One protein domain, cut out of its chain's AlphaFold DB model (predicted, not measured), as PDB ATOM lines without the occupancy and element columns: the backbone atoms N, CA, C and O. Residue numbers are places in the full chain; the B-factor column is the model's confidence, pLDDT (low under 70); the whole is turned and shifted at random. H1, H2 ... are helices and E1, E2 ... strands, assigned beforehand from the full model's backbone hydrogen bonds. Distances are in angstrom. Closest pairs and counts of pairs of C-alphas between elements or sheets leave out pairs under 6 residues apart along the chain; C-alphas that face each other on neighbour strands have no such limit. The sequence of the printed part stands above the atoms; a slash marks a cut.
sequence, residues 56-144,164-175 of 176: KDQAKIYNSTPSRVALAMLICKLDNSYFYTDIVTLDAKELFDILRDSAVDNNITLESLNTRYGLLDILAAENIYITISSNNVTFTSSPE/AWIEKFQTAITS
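AT A GLANCE: This is residues 56 to 144 and 164 to 175 of the 176 residues of an uncharacterized protein of [Clostridium] cellulosi (UniProt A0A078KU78). What is the main picture? A cluster of helices is built round H2, with H4 side by side with it and the short H1, H3 and H6 packed on it, while a small hairpin of two strands, E1 and E2, sits at one side of the cluster near H5. H7 packs across H5. What is it made of? The printed part has 101 residues with seven named helices and two named strands, in the order H1 H2 H3 H4 H5 H6 E1 E2 H7; the class is mostly helix, and the sheet, E1 - E2, is antiparallel. It is compact, with a radius of gyration of the C-alphas of 12.7 A and spans of 35 by 34 by 25 A.

HOW THE PARTS SIT: How do the strands pair? E1, residues 130 to 133, and E2, residues 136 to 139, form an antiparallel hairpin, their directions at 158 degrees. N 131 and O 138, 2.8 A apart, are within hydrogen-bond range. What comes next to them? The closest C-alphas of E1 and H5, residues 110 to 117, are those of Ile 132 and Glu 111, 6.4 A apart. H5 touches H7, residues 164 to 174, about perpendicular at 88 degrees, the closest C-alphas being those of Tyr 117 and Phe 169, 5.1 A apart. What touches H2, residues 66 to 78? It is the hub: H4, residues 92 to 105, touches it at a shallow tilt of 18 degrees, the same way, closest at the C-alphas of Leu 99 and Ile 75, 5.4 A apart. H6, residues 119 to 124, touches its residues 67 to 71, opposite ways at a shallow tilt of 27 degrees, and H1, residues 56 to 61, touches its residues 66 to 69, about perpendicular at 85 degrees. H3, residues 84 to 87, touches its residues 72 to 76, and H7 only just touches H2, with 3 pairs of C-alphas within 8 A. How are the helix backbones? In H1, H2, H4, H5, H6 and H7 every O i to N i+4 pair is within hydrogen-bond range; H3 is too short for one.

IN THESE COORDINATES: Which elements are long? From first to last C-alpha H4 measures 19.9 A, H2 18.4 A and H7 16.2 A. Where are the anchor points? E1 begins at C-alpha 130, (23.948, 21.164, 27.471). H1 begins at C-alpha 56, (41.855, 31.107, 40.110), and H7 ends at C-alpha 174, (48.536, 27.949, 26.281).

THE WHOLE: How large is it, and is it cut? The two C-alphas farthest apart, those of Ser 81 and Glu 144, are 37.9 A apart. Residues 145 to 163 are not printed, with 20.6 A between C-alphas 144 and 164. Which links are long, and where is confidence low? Of the links printed whole, each is tight. Residues 133 to 137 and 141 to 144 have pLDDT under 70.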
ATOM      1  N   LYS A  56      42.308  30.763  38.755       93.75
ATOM      2  CA  LYS A  56      41.855  31.107  40.110       93.75
ATOM      3  C   LYS A  56      42.317  32.495  40.541       93.75
ATOM      4  O   LYS A  56      41.600  33.169  41.272       93.75
ATOM      5  N   ASP A  57      43.499  32.924  40.110       93.00
ATOM      6  CA  ASP A  57      44.007  34.247  40.474       93.00
ATOM      7  C   ASP A  57      43.377  35.338  39.614       93.00
ATOM      8  O   ASP A  57      42.988  36.378  40.141       93.00
ATOM      9  N   GLN A  58      43.149  35.070  38.328       93.31
ATOM     10  CA  GLN A  58      42.375  35.971  37.473       93.31
ATOM     11  C   GLN A  58      40.925  36.101  37.941       93.31
ATOM     12  O   GLN A  58      40.409  37.212  38.007       93.31
ATOM     13  N   ALA A  59      40.301  35.006  38.375       93.81
ATOM     14  CA  ALA A  59      38.960  35.035  38.951       93.81
ATOM     15  C   ALA A  59      38.880  35.982  40.162       93.81
ATOM     16  O   ALA A  59      37.938  36.760  40.268       93.81
ATOM     17  N   LYS A  60      39.902  36.001  41.029       93.88
ATOM     18  CA  LYS A  60      39.977  36.960  42.148       93.88
ATOM     19  C   LYS A  60      40.132  38.404  41.671       93.88
ATOM     20  O   LYS A  60      39.475  39.281  42.217       93.88
ATOM     21  N   ILE A  61      40.993  38.648  40.677       92.38
ATOM     22  CA  ILE A  61      41.246  39.994  40.131       92.38
ATOM     23  C   ILE A  61      39.957  40.599  39.568       92.38
ATOM     24  O   ILE A  61      39.663  41.764  39.823       92.38
ATOM     25  N   TYR A  62      39.178  39.798  38.844       92.19
ATOM     26  CA  TYR A  62      37.972  40.249  38.152       92.19
ATOM     27  C   TYR A  62      36.673  39.996  38.928       92.19
ATOM     28  O   TYR A  62      35.596  40.177  38.370       92.19
ATOM     29  N   ASN A  63      36.752  39.580  40.199       93.69
ATOM     30  CA  ASN A  63      35.588  39.201  41.011       93.69
ATOM     31  C   ASN A  63      34.630  38.242  40.265       93.69
ATOM     32  O   ASN A  63      33.413  38.429  40.230       93.69
ATOM     33  N   SER A  64      35.213  37.230  39.626       94.38
ATOM     34  CA  SER A  64      34.553  36.262  38.750       94.38
ATOM     35  C   SER A  64      34.837  34.834  39.237       94.38
ATOM     36  O   SER A  64      35.415  34.626  40.306       94.38
ATOM     37  N   THR A  65      34.426  33.825  38.474       95.62
ATOM     38  CA  THR A  65      34.747  32.414  38.742       95.62
ATOM     39  C   THR A  65      35.813  31.913  37.765       95.62
ATOM     40  O   THR A  65      35.946  32.461  36.668       95.62
ATOM     41  N   PRO A  66      36.573  30.851  38.103       96.12
ATOM     42  CA  PRO A  66      37.516  30.250  37.160       96.12
ATOM     43  C   PRO A  66      36.865  29.862  35.826       96.12
ATOM     44  O   PRO A  66      37.488  30.013  34.778       96.12
ATOM     45  N   SER A  67      35.613  29.401  35.856       96.25
ATOM     46  CA  SER A  67      34.862  28.986  34.670       96.25
ATOM     47  C   SER A  67      34.512  30.161  33.767       96.25
ATOM     48  O   SER A  67      34.731  30.088  32.562       96.25
ATOM     49  N   ARG A  68      34.046  31.281  34.332       97.38
ATOM     50  CA  ARG A  68      33.769  32.501  33.558       97.38
ATOM     51  C   ARG A  68      35.035  33.105  32.964       97.38
ATOM     52  O   ARG A  68      35.035  33.487  31.799       97.38
ATOM     53  N   VAL A  69      36.136  33.097  33.716       97.00
ATOM     54  CA  VAL A  69      37.462  33.473  33.200       97.00
ATOM     55  C   VAL A  69      37.856  32.585  32.016       97.00
ATOM     56  O   VAL A  69      38.286  33.100  30.987       97.00
ATOM     57  N   ALA A  70      37.675  31.265  32.121       97.19
ATOM     58  CA  ALA A  70      37.976  30.334  31.035       97.19
ATOM     59  C   ALA A  70      37.104  30.574  29.789       97.19
ATOM     60  O   ALA A  70      37.628  30.577  28.675       97.19
ATOM     61  N   LEU A  71      35.801  30.828  29.961       97.69
ATOM     62  CA  LEU A  71      34.901  31.175  28.855       97.69
ATOM     63  C   LEU A  71      35.331  32.481  28.176       97.69
ATOM     64  O   LEU A  71      35.476  32.503  26.959       97.69
ATOM     65  N   ALA A  72      35.612  33.533  28.947       97.12
ATOM     66  CA  ALA A  72      36.081  34.815  28.420       97.12
ATOM     67  C   ALA A  72      37.410  34.683  27.657       97.12
ATOM     68  O   ALA A  72      37.555  35.218  26.560       97.12
ATOM     69  N   MET A  73      38.364  33.911  28.186       96.31
ATOM     70  CA  MET A  73      39.606  33.595  27.474       96.31
ATOM     71  C   MET A  73      39.358  32.863  26.161       96.31
ATOM     72  O   MET A  73      40.021  33.149  25.168       96.31
ATOM     73  N   LEU A  74      38.439  31.894  26.157       96.12
ATOM     74  CA  LEU A  74      38.129  31.118  24.965       96.12
ATOM     75  C   LEU A  74      37.465  31.988  23.891       96.12
ATOM     76  O   LEU A  74      37.835  31.867  22.728       96.12
ATOM     77  N   ILE A  75      36.563  32.893  24.284       96.50
ATOM     78  CA  ILE A  75      35.974  33.899  23.390       96.50
ATOM     79  C   ILE A  75      37.085  34.740  22.763       96.50
ATOM     80  O   ILE A  75      37.219  34.721  21.548       96.50
ATOM     81  N   CYS A  76      37.953  35.371  23.562       94.62
ATOM     82  CA  CYS A  76      39.042  36.206  23.037       94.62
ATOM     83  C   CYS A  76      40.059  35.432  22.175       94.62
ATOM     84  O   CYS A  76      40.707  36.015  21.309       94.62
ATOM     85  N   LYS A  77      40.226  34.122  22.404       92.69
ATOM     86  CA  LYS A  77      41.081  33.249  21.580       92.69
ATOM     87  C   LYS A  77      40.458  32.977  20.205       92.69
ATOM     88  O   LYS A  77      41.194  32.817  19.235       92.69
ATOM     89  N   LEU A  78      39.131  32.864  20.138       93.06
ATOM     90  CA  LEU A  78      38.383  32.600  18.906       93.06
ATOM     91  C   LEU A  78      38.094  33.881  18.126       93.06
ATOM     92  O   LEU A  78      38.161  33.880  16.903       93.06
ATOM     93  N   ASP A  79      37.785  34.955  18.841       92.19
ATOM     94  CA  ASP A  79      37.330  36.225  18.310       92.19
ATOM     95  C   ASP A  79      37.980  37.369  19.096       92.19
ATOM     96  O   ASP A  79      37.625  37.674  20.238       92.19
ATOM     97  N   ASN A  80      38.965  38.004  18.466       88.75
ATOM     98  CA  ASN A  80      39.741  39.085  19.063       88.75
ATOM     99  C   ASN A  80      39.028  40.447  19.023       88.75
ATOM    100  O   ASN A  80      39.631  41.449  19.402       88.75
ATOM    101  N   SER A  81      37.771  40.503  18.569       89.75
ATOM    102  CA  SER A  81      36.971  41.731  18.599       89.75
ATOM    103  C   SER A  81      36.450  42.078  20.000       89.75
ATOM    104  O   SER A  81      36.090  43.229  20.248       89.75
ATOM    105  N   TYR A  82      36.452  41.115  20.928       90.06
ATOM    106  CA  TYR A  82      36.032  41.325  22.312       90.06
ATOM    107  C   TYR A  82      37.190  41.763  23.206       90.06
ATOM    108  O   TYR A  82      38.216  41.085  23.316       90.06
ATOM    109  N   PHE A  83      36.978  42.849  23.946       91.00
ATOM    110  CA  PHE A  83      37.879  43.249  25.019       91.00
ATOM    111  C   PHE A  83      37.666  42.356  26.240       91.00
ATOM    112  O   PHE A  83      36.585  42.312  26.828       91.00
ATOM    113  N   TYR A  84      38.723  41.659  26.654       93.06
ATOM    114  CA  TYR A  84      38.667  40.701  27.757       93.06
ATOM    115  C   TYR A  84      38.135  41.313  29.060       93.06
ATOM    116  O   TYR A  84      37.314  40.700  29.740       93.06
ATOM    117  N   THR A  85      38.551  42.541  29.384       92.12
ATOM    118  CA  THR A  85      38.100  43.266  30.583       92.12
ATOM    119  C   THR A  85      36.601  43.532  30.600       92.12
ATOM    120  O   THR A  85      36.021  43.610  31.682       92.12
ATOM    121  N   ASP A  86      35.986  43.649  29.426       91.31
ATOM    122  CA  ASP A  86      34.572  43.986  29.289       91.31
ATOM    123  C   ASP A  86      33.710  42.734  29.462       91.31
ATOM    124  O   ASP A  86      32.646  42.793  30.075       91.31
ATOM    125  N   ILE A  87      34.196  41.580  28.990       94.69
ATOM    126  CA  ILE A  87      33.418  40.338  29.000       94.69
ATOM    127  C   ILE A  87      33.664  39.451  30.229       94.69
ATOM    128  O   ILE A  87      32.769  38.725  30.646       94.69
ATOM    129  N   VAL A  88      34.838  39.501  30.872       95.00
ATOM    130  CA  VAL A  88      35.213  38.560  31.959       95.00
ATOM    131  C   VAL A  88      34.328  38.648  33.217       95.00
ATOM    132  O   VAL A  88      34.309  37.731  34.048       95.00
ATOM    133  N   THR A  89      33.587  39.747  33.358       93.81
ATOM    134  CA  THR A  89      32.660  39.994  34.473       93.81
ATOM    135  C   THR A  89      31.207  39.629  34.160       93.81
ATOM    136  O   THR A  89      30.379  39.636  35.075       93.81
ATOM    137  N   LEU A  90      30.901  39.282  32.905       96.31
ATOM    138  CA  LEU A  90      29.566  38.871  32.480       96.31
ATOM    139  C   LEU A  90      29.165  37.542  33.123       96.31
ATOM    140  O   LEU A  90      29.989  36.782  33.652       96.31
ATOM    141  N   ASP A  91      27.865  37.263  33.098       96.56
ATOM    142  CA  ASP A  91      27.363  35.991  33.590       96.56
ATOM    143  C   ASP A  91      27.746  34.831  32.654       96.56
ATOM    144  O   ASP A  91      28.063  35.000  31.476       96.56
ATOM    145  N   ALA A  92      27.754  33.615  33.201       94.88
ATOM    146  CA  ALA A  92      28.201  32.437  32.467       94.88
ATOM    147  C   ALA A  92      27.323  32.100  31.251       94.88
ATOM    148  O   ALA A  92      27.821  31.532  30.278       94.88
ATOM    149  N   LYS A  93      26.027  32.434  31.292       94.50
ATOM    150  CA  LYS A  93      25.111  32.172  30.181       94.50
ATOM    151  C   LYS A  93      25.358  33.166  29.050       94.50
ATOM    152  O   LYS A  93      25.408  32.745  27.901       94.50
ATOM    153  N   GLU A  94      25.549  34.440  29.371       97.19
ATOM    154  CA  GLU A  94      25.907  35.482  28.408       97.19
ATOM    155  C   GLU A  94      27.247  35.170  27.732       97.19
ATOM    156  O   GLU A  94      27.332  35.164  26.506       97.19
ATOM    157  N   LEU A  95      28.258  34.772  28.510       97.69
ATOM    158  CA  LEU A  95      29.533  34.289  27.971       97.69
ATOM    159  C   LEU A  95      29.353  33.076  27.048       97.69
ATOM    160  O   LEU A  95      29.988  32.994  26.001       97.69
ATOM    161  N   PHE A  96      28.487  32.125  27.403       96.19
ATOM    162  CA  PHE A  96      28.219  30.977  26.540       96.19
ATOM    163  C   PHE A  96      27.490  31.361  25.242       96.19
ATOM    164  O   PHE A  96      27.816  30.821  24.185       96.19
ATOM    165  N   ASP A  97      26.532  32.289  25.305       95.50
ATOM    166  CA  ASP A  97      25.832  32.797  24.125       95.50
ATOM    167  C   ASP A  97      26.825  33.500  23.174       95.50
ATOM    168  O   ASP A  97      26.864  33.154  21.993       95.50
ATOM    169  N   ILE A  98      27.715  34.357  23.696       96.69
ATOM    170  CA  ILE A  98      28.800  34.987  22.918       96.69
ATOM    171  C   ILE A  98      29.731  33.930  22.314       96.69
ATOM    172  O   ILE A  98      30.029  33.969  21.123       96.69
ATOM    173  N   LEU A  99      30.173  32.951  23.109       96.25
ATOM    174  CA  LEU A  99      31.058  31.883  22.641       96.25
ATOM    175  C   LEU A  99      30.441  31.094  21.482       96.25
ATOM    176  O   LEU A  99      31.145  30.738  20.537       96.25
ATOM    177  N   ARG A 100      29.141  30.789  21.563       94.31
ATOM    178  CA  ARG A 100      28.425  30.082  20.498       94.31
ATOM    179  C   ARG A 100      28.411  30.904  19.218       94.31
ATOM    180  O   ARG A 100      28.689  30.341  18.161       94.31
ATOM    181  N   ASP A 101      28.112  32.191  19.315       94.44
ATOM    182  CA  ASP A 101      28.022  33.073  18.154       94.44
ATOM    183  C   ASP A 101      29.414  33.263  17.516       94.44
ATOM    184  O   ASP A 101      29.582  32.999  16.325       94.44
ATOM    185  N   SER A 102      30.455  33.521  18.319       95.25
ATOM    186  CA  SER A 102      31.849  33.573  17.843       95.25
ATOM    187  C   SER A 102      32.320  32.255  17.220       95.25
ATOM    188  O   SER A 102      33.085  32.267  16.254       95.25
ATOM    189  N   ALA A 103      31.885  31.102  17.737       93.56
ATOM    190  CA  ALA A 103      32.217  29.806  17.146       93.56
ATOM    191  C   ALA A 103      31.575  29.637  15.757       93.56
ATOM    192  O   ALA A 103      32.243  29.168  14.833       93.56
ATOM    193  N   VAL A 104      30.318  30.061  15.587       92.94
ATOM    194  CA  VAL A 104      29.626  30.058  14.287       92.94
ATOM    195  C   VAL A 104      30.338  30.972  13.291       92.94
ATOM    196  O   VAL A 104      30.656  30.522  12.187       92.94
ATOM    197  N   ASP A 105      30.657  32.203  13.692       93.25
ATOM    198  CA  ASP A 105      31.310  33.194  12.825       93.25
ATOM    199  C   ASP A 105      32.712  32.753  12.380       93.25
ATOM    200  O   ASP A 105      33.135  33.033  11.257       93.25
ATOM    201  N   ASN A 106      33.409  31.979  13.217       91.62
ATOM    202  CA  ASN A 106      34.723  31.410  12.910       91.62
ATOM    203  C   ASN A 106      34.667  29.994  12.307       91.62
ATOM    204  O   ASN A 106      35.710  29.363  12.127       91.62
ATOM    205  N   ASN A 107      33.478  29.480  11.970       92.88
ATOM    206  CA  ASN A 107      33.269  28.137  11.412       92.88
ATOM    207  C   ASN A 107      33.889  27.011  12.276       92.88
ATOM    208  O   ASN A 107      34.477  26.049  11.771       92.88
ATOM    209  N   ILE A 108      33.765  27.138  13.597       92.44
ATOM    210  CA  ILE A 108      34.237  26.185  14.604       92.44
ATOM    211  C   ILE A 108      33.031  25.563  15.308       92.44
ATOM    212  O   ILE A 108      32.089  26.239  15.707       92.44
ATOM    213  N   THR A 109      33.053  24.244  15.495       91.62
ATOM    214  CA  THR A 109      31.967  23.543  16.190       91.62
ATOM    215  C   THR A 109      32.165  23.577  17.706       91.62
ATOM    216  O   THR A 109      33.288  23.480  18.206       91.62
ATOM    217  N   LEU A 110      31.072  23.620  18.472       92.88
ATOM    218  CA  LEU A 110      31.147  23.492  19.934       92.88
ATOM    219  C   LEU A 110      31.705  22.129  20.376       92.88
ATOM    220  O   LEU A 110      32.309  22.024  21.438       92.88
ATOM    221  N   GLU A 111      31.548  21.089  19.553       91.81
ATOM    222  CA  GLU A 111      32.150  19.771  19.779       91.81
ATOM    223  C   GLU A 111      33.682  19.819  19.686       91.81
ATOM    224  O   GLU A 111      34.377  19.232  20.520       91.81
ATOM    225  N   SER A 112      34.216  20.565  18.712       92.81
ATOM    226  CA  SER A 112      35.647  20.856  18.588       92.81
ATOM    227  C   SER A 112      36.158  21.588  19.831       92.81
ATOM    228  O   SER A 112      37.143  21.160  20.441       92.81
ATOM    229  N   LEU A 113      35.441  22.630  20.269       94.19
ATOM    230  CA  LEU A 113      35.791  23.371  21.483       94.19
ATOM    231  C   LEU A 113      35.739  22.484  22.726       94.19
ATOM    232  O   LEU A 113      36.634  22.547  23.565       94.19
ATOM    233  N   ASN A 114      34.737  21.613  22.834       94.44
ATOM    234  CA  ASN A 114      34.647  20.663  23.932       94.44
ATOM    235  C   ASN A 114      35.817  19.673  23.931       94.44
ATOM    236  O   ASN A 114      36.449  19.459  24.963       94.44
ATOM    237  N   THR A 115      36.140  19.111  22.770       92.19
ATOM    238  CA  THR A 115      37.249  18.163  22.619       92.19
ATOM    239  C   THR A 115      38.584  18.805  22.991       92.19
ATOM    240  O   THR A 115      39.364  18.202  23.731       92.19
ATOM    241  N   ARG A 116      38.840  20.034  22.525       93.75
ATOM    242  CA  ARG A 116      40.117  20.730  22.743       93.75
ATOM    243  C   ARG A 116      40.234  21.340  24.140       93.75
ATOM    244  O   ARG A 116      41.283  21.206  24.759       93.75
ATOM    245  N   TYR A 117      39.181  21.984  24.637       94.38
ATOM    246  CA  TYR A 117      39.239  22.826  25.837       94.38
ATOM    247  C   TYR A 117      38.415  22.303  27.020       94.38
ATOM    248  O   TYR A 117      38.540  22.836  28.115       94.38
ATOM    249  N   GLY A 118      37.600  21.259  26.843       93.88
ATOM    250  CA  GLY A 118      36.724  20.751  27.907       93.88
ATOM    251  C   GLY A 118      35.519  21.651  28.186       93.88
ATOM    252  O   GLY A 118      35.124  21.802  29.335       93.88
ATOM    253  N   LEU A 119      34.941  22.264  27.147       94.69
ATOM    254  CA  LEU A 119      33.811  23.199  27.249       94.69
ATOM    255  C   LEU A 119      32.671  22.709  28.158       94.69
ATOM    256  O   LEU A 119      32.162  23.491  28.953       94.69
ATOM    257  N   LEU A 120      32.274  21.435  28.078       93.56
ATOM    258  CA  LEU A 120      31.193  20.908  28.918       93.56
ATOM    259  C   LEU A 120      31.543  20.920  30.409       93.56
ATOM    260  O   LEU A 120      30.673  21.216  31.221       93.56
ATOM    261  N   ASP A 121      32.800  20.654  30.769       94.12
ATOM    262  CA  ASP A 121      33.251  20.694  32.164       94.12
ATOM    263  C   ASP A 121      33.256  22.138  32.696       94.12
ATOM    264  O   ASP A 121      32.827  22.391  33.823       94.12
ATOM    265  N   ILE A 122      33.664  23.101  31.856       95.00
ATOM    266  CA  ILE A 122      33.632  24.541  32.173       95.00
ATOM    267  C   ILE A 122      32.191  25.000  32.431       95.00
ATOM    268  O   ILE A 122      31.922  25.688  33.415       95.00
ATOM    269  N   LEU A 123      31.254  24.607  31.561       94.06
ATOM    270  CA  LEU A 123      29.838  24.962  31.683       94.06
ATOM    271  C   LEU A 123      29.181  24.286  32.892       94.06
ATOM    272  O   LEU A 123      28.448  24.939  33.637       94.06
ATOM    273  N   ALA A 124      29.492  23.013  33.146       92.44
ATOM    274  CA  ALA A 124      28.975  22.280  34.299       92.44
ATOM    275  C   ALA A 124      29.402  22.919  35.630       92.44
ATOM    276  O   ALA A 124      28.616  22.933  36.575       92.44
ATOM    277  N   ALA A 125      30.599  23.511  35.699       92.69
ATOM    278  CA  ALA A 125      31.059  24.253  36.874       92.69
ATOM    279  C   ALA A 125      30.247  25.539  37.153       92.69
ATOM    280  O   ALA A 125      30.255  26.028  38.280       92.69
ATOM    281  N   GLU A 126      29.501  26.054  36.170       93.12
ATOM    282  CA  GLU A 126      28.516  27.140  36.334       93.12
ATOM    283  C   GLU A 126      27.066  26.615  36.383       93.12
ATOM    284  O   GLU A 126      26.118  27.390  36.280       93.12
ATOM    285  N   ASN A 127      26.872  25.304  36.568       90.31
ATOM    286  CA  ASN A 127      25.571  24.622  36.536       90.31
ATOM    287  C   ASN A 127      24.830  24.755  35.191       90.31
ATOM    288  O   ASN A 127      23.599  24.682  35.137       90.31
ATOM    289  N   ILE A 128      25.571  24.938  34.096       87.12
ATOM    290  CA  ILE A 128      25.036  24.955  32.735       87.12
ATOM    291  C   ILE A 128      25.251  23.573  32.124       87.12
ATOM    292  O   ILE A 128      26.377  23.159  31.857       87.12
ATOM    293  N   TYR A 129      24.155  22.865  31.867       86.44
ATOM    294  CA  TYR A 129      24.183  21.540  31.253       86.44
ATOM    295  C   TYR A 129      23.579  21.615  29.858       86.44
ATOM    296  O   TYR A 129      22.438  22.044  29.673       86.44
ATOM    297  N   ILE A 130      24.363  21.203  28.868       83.31
ATOM    298  CA  ILE A 130      23.948  21.164  27.471       83.31
ATOM    299  C   ILE A 130      24.320  19.823  26.854       83.31
ATOM    300  O   ILE A 130      25.308  19.192  27.227       83.31
ATOM    301  N   THR A 131      23.551  19.411  25.856       80.62
ATOM    302  CA  THR A 131      23.938  18.347  24.932       80.62
ATOM    303  C   THR A 131      24.395  18.981  23.626       80.62
ATOM    304  O   THR A 131      23.669  19.789  23.046       80.62
ATOM    305  N   ILE A 132      25.592  18.610  23.171       75.12
ATOM    306  CA  ILE A 132      26.145  19.020  21.879       75.12
ATOM    307  C   ILE A 132      25.909  17.868  20.899       75.12
ATOM    308  O   ILE A 132      26.476  16.791  21.068       75.12
ATOM    309  N   SER A 133      25.074  18.079  19.884       66.38
ATOM    310  CA  SER A 133      24.879  17.118  18.790       66.38
ATOM    311  C   SER A 133      25.001  17.847  17.460       66.38
ATOM    312  O   SER A 133      24.126  18.650  17.146       66.38
ATOM    313  N   SER A 134      26.066  17.594  16.693       55.78
ATOM    314  CA  SER A 134      26.256  18.101  15.320       55.78
ATOM    315  C   SER A 134      25.765  19.549  15.117       55.78
ATOM    316  O   SER A 134      24.754  19.785  14.461       55.78
ATOM    317  N   ASN A 135      26.471  20.512  15.722       56.19
ATOM    318  CA  ASN A 135      26.184  21.960  15.720       56.19
ATOM    319  C   ASN A 135      24.859  22.412  16.358       56.19
ATOM    320  O   ASN A 135      24.616  23.613  16.441       56.19
ATOM    321  N   ASN A 136      24.030  21.497  16.853       58.50
ATOM    322  CA  ASN A 136      22.847  21.831  17.631       58.50
ATOM    323  C   ASN A 136      23.137  21.720  19.136       58.50
ATOM    324  O   ASN A 136      23.835  20.800  19.579       58.50
ATOM    325  N   VAL A 137      22.587  22.655  19.911       64.62
ATOM    326  CA  VAL A 137      22.730  22.723  21.370       64.62
ATOM    327  C   VAL A 137      21.357  22.638  22.008       64.62
ATOM    328  O   VAL A 137      20.493  23.468  21.732       64.62
ATOM    329  N   THR A 138      21.187  21.690  22.925       75.00
ATOM    330  CA  THR A 138      19.971  21.580  23.740       75.00
ATOM    331  C   THR A 138      20.336  21.713  25.211       75.00
ATOM    332  O   THR A 138      21.192  20.973  25.691       75.00
ATOM    333  N   PHE A 139      19.687  22.629  25.933       73.00
ATOM    334  CA  PHE A 139      19.823  22.724  27.388       73.00
ATOM    335  C   PHE A 139      19.172  21.514  28.053       73.00
ATOM    336  O   PHE A 139      18.032  21.160  27.745       73.00
ATOM    337  N   THR A 140      19.890  20.888  28.974       72.12
ATOM    338  CA  THR A 140      19.399  19.757  29.758       72.12
ATOM    339  C   THR A 140      19.341  20.132  31.230       72.12
ATOM    340  O   THR A 140      20.054  21.019  31.691       72.12
ATOM    341  N   SER A 141      18.492  19.455  31.996       64.81
ATOM    342  CA  SER A 141      18.527  19.554  33.454       64.81
ATOM    343  C   SER A 141      19.823  18.952  34.011       64.81
ATOM    344  O   SER A 141      20.409  18.063  33.388       64.81
ATOM    345  N   SER A 142      20.241  19.410  35.196       53.69
ATOM    346  CA  SER A 142      21.356  18.819  35.952       53.69
ATOM    347  C   SER A 142      21.180  17.294  36.093       53.69
ATOM    348  O   SER A 142      20.041  16.847  36.267       53.69
ATOM    349  N   PRO A 143      22.249  16.472  36.027       51.44
ATOM    350  CA  PRO A 143      22.162  15.004  36.073       51.44
ATOM    351  C   PRO A 143      21.672  14.389  37.409       51.44
ATOM    352  O   PRO A 143      21.829  13.190  37.636       51.44
ATOM    353  N   GLU A 144      21.020  15.147  38.287       47.94
ATOM    354  CA  GLU A 144      20.683  14.743  39.659       47.94
ATOM    355  C   GLU A 144      19.287  14.106  39.839       47.94
ATOM    356  O   GLU A 144      18.614  14.355  40.833       47.94
ATOM    357  N   ALA A 164      39.879  19.415  38.110       86.50
ATOM    358  CA  ALA A 164      40.715  18.718  37.124       86.50
ATOM    359  C   ALA A 164      40.587  19.315  35.706       86.50
ATOM    360  O   ALA A 164      41.530  19.279  34.912       86.50
ATOM    361  N   TRP A 165      39.432  19.909  35.388       93.06
ATOM    362  CA  TRP A 165      39.219  20.601  34.117       93.06
ATOM    363  C   TRP A 165      40.064  21.878  33.994       93.06
ATOM    364  O   TRP A 165      40.436  22.238  32.878       93.06
ATOM    365  N   ILE A 166      40.418  22.534  35.111       93.62
ATOM    366  CA  ILE A 166      41.216  23.773  35.126       93.62
ATOM    367  C   ILE A 166      42.596  23.498  34.532       93.62
ATOM    368  O   ILE A 166      43.026  24.208  33.626       93.62
ATOM    369  N   GLU A 167      43.268  22.439  34.987       91.31
ATOM    370  CA  GLU A 167      44.599  22.067  34.494       91.31
ATOM    371  C   GLU A 167      44.563  21.678  33.010       91.31
ATOM    372  O   GLU A 167      45.413  22.109  32.221       91.31
ATOM    373  N   LYS A 168      43.541  20.910  32.605       91.38
ATOM    374  CA  LYS A 168      43.327  20.525  31.204       91.38
ATOM    375  C   LYS A 168      43.120  21.754  30.317       91.38
ATOM    376  O   LYS A 168      43.772  21.870  29.280       91.38
ATOM    377  N   PHE A 169      42.256  22.679  30.734       94.69
ATOM    378  CA  PHE A 169      41.999  23.920  30.009       94.69
ATOM    379  C   PHE A 169      43.258  24.780  29.909       94.69
ATOM    380  O   PHE A 169      43.620  25.202  28.814       94.69
ATOM    381  N   GLN A 170      43.959  25.006  31.023       93.12
ATOM    382  CA  GLN A 170      45.170  25.830  31.050       93.12
ATOM    383  C   GLN A 170      46.271  25.264  30.152       93.12
ATOM    384  O   GLN A 170      46.936  26.017  29.441       93.12
ATOM    385  N   THR A 171      46.415  23.940  30.106       93.25
ATOM    386  CA  THR A 171      47.338  23.274  29.177       93.25
ATOM    387  C   THR A 171      46.913  23.499  27.722       93.25
ATOM    388  O   THR A 171      47.735  23.843  26.872       93.25
ATOM    389  N   ALA A 172      45.624  23.346  27.418       93.44
ATOM    390  CA  ALA A 172      45.102  23.483  26.062       93.44
ATOM    391  C   ALA A 172      45.126  24.927  25.532       93.44
ATOM    392  O   ALA A 172      45.399  25.135  24.351       93.44
ATOM    393  N   ILE A 173      44.842  25.925  26.375       92.62
ATOM    394  CA  ILE A 173      44.733  27.335  25.962       92.62
ATOM    395  C   ILE A 173      46.102  27.995  25.739       92.62
ATOM    396  O   ILE A 173      46.219  28.909  24.917       92.62
ATOM    397  N   THR A 174      47.138  27.506  26.427       91.00
ATOM    398  CA  THR A 174      48.536  27.949  26.281       91.00
ATOM    399  C   THR A 174      49.289  27.214  25.170       91.00
ATOM    400  O   THR A 174      50.290  27.724  24.672       91.00
ATOM    401  N   SER A 175      48.796  26.051  24.739       81.81
ATOM    402  CA  SER A 175      49.337  25.322  23.590       81.81
ATOM    403  C   SER A 175      48.874  25.975  22.279       81.81
ATOM    404  O   SER A 175      47.668  26.116  22.057       81.81
TER     405      SER A 175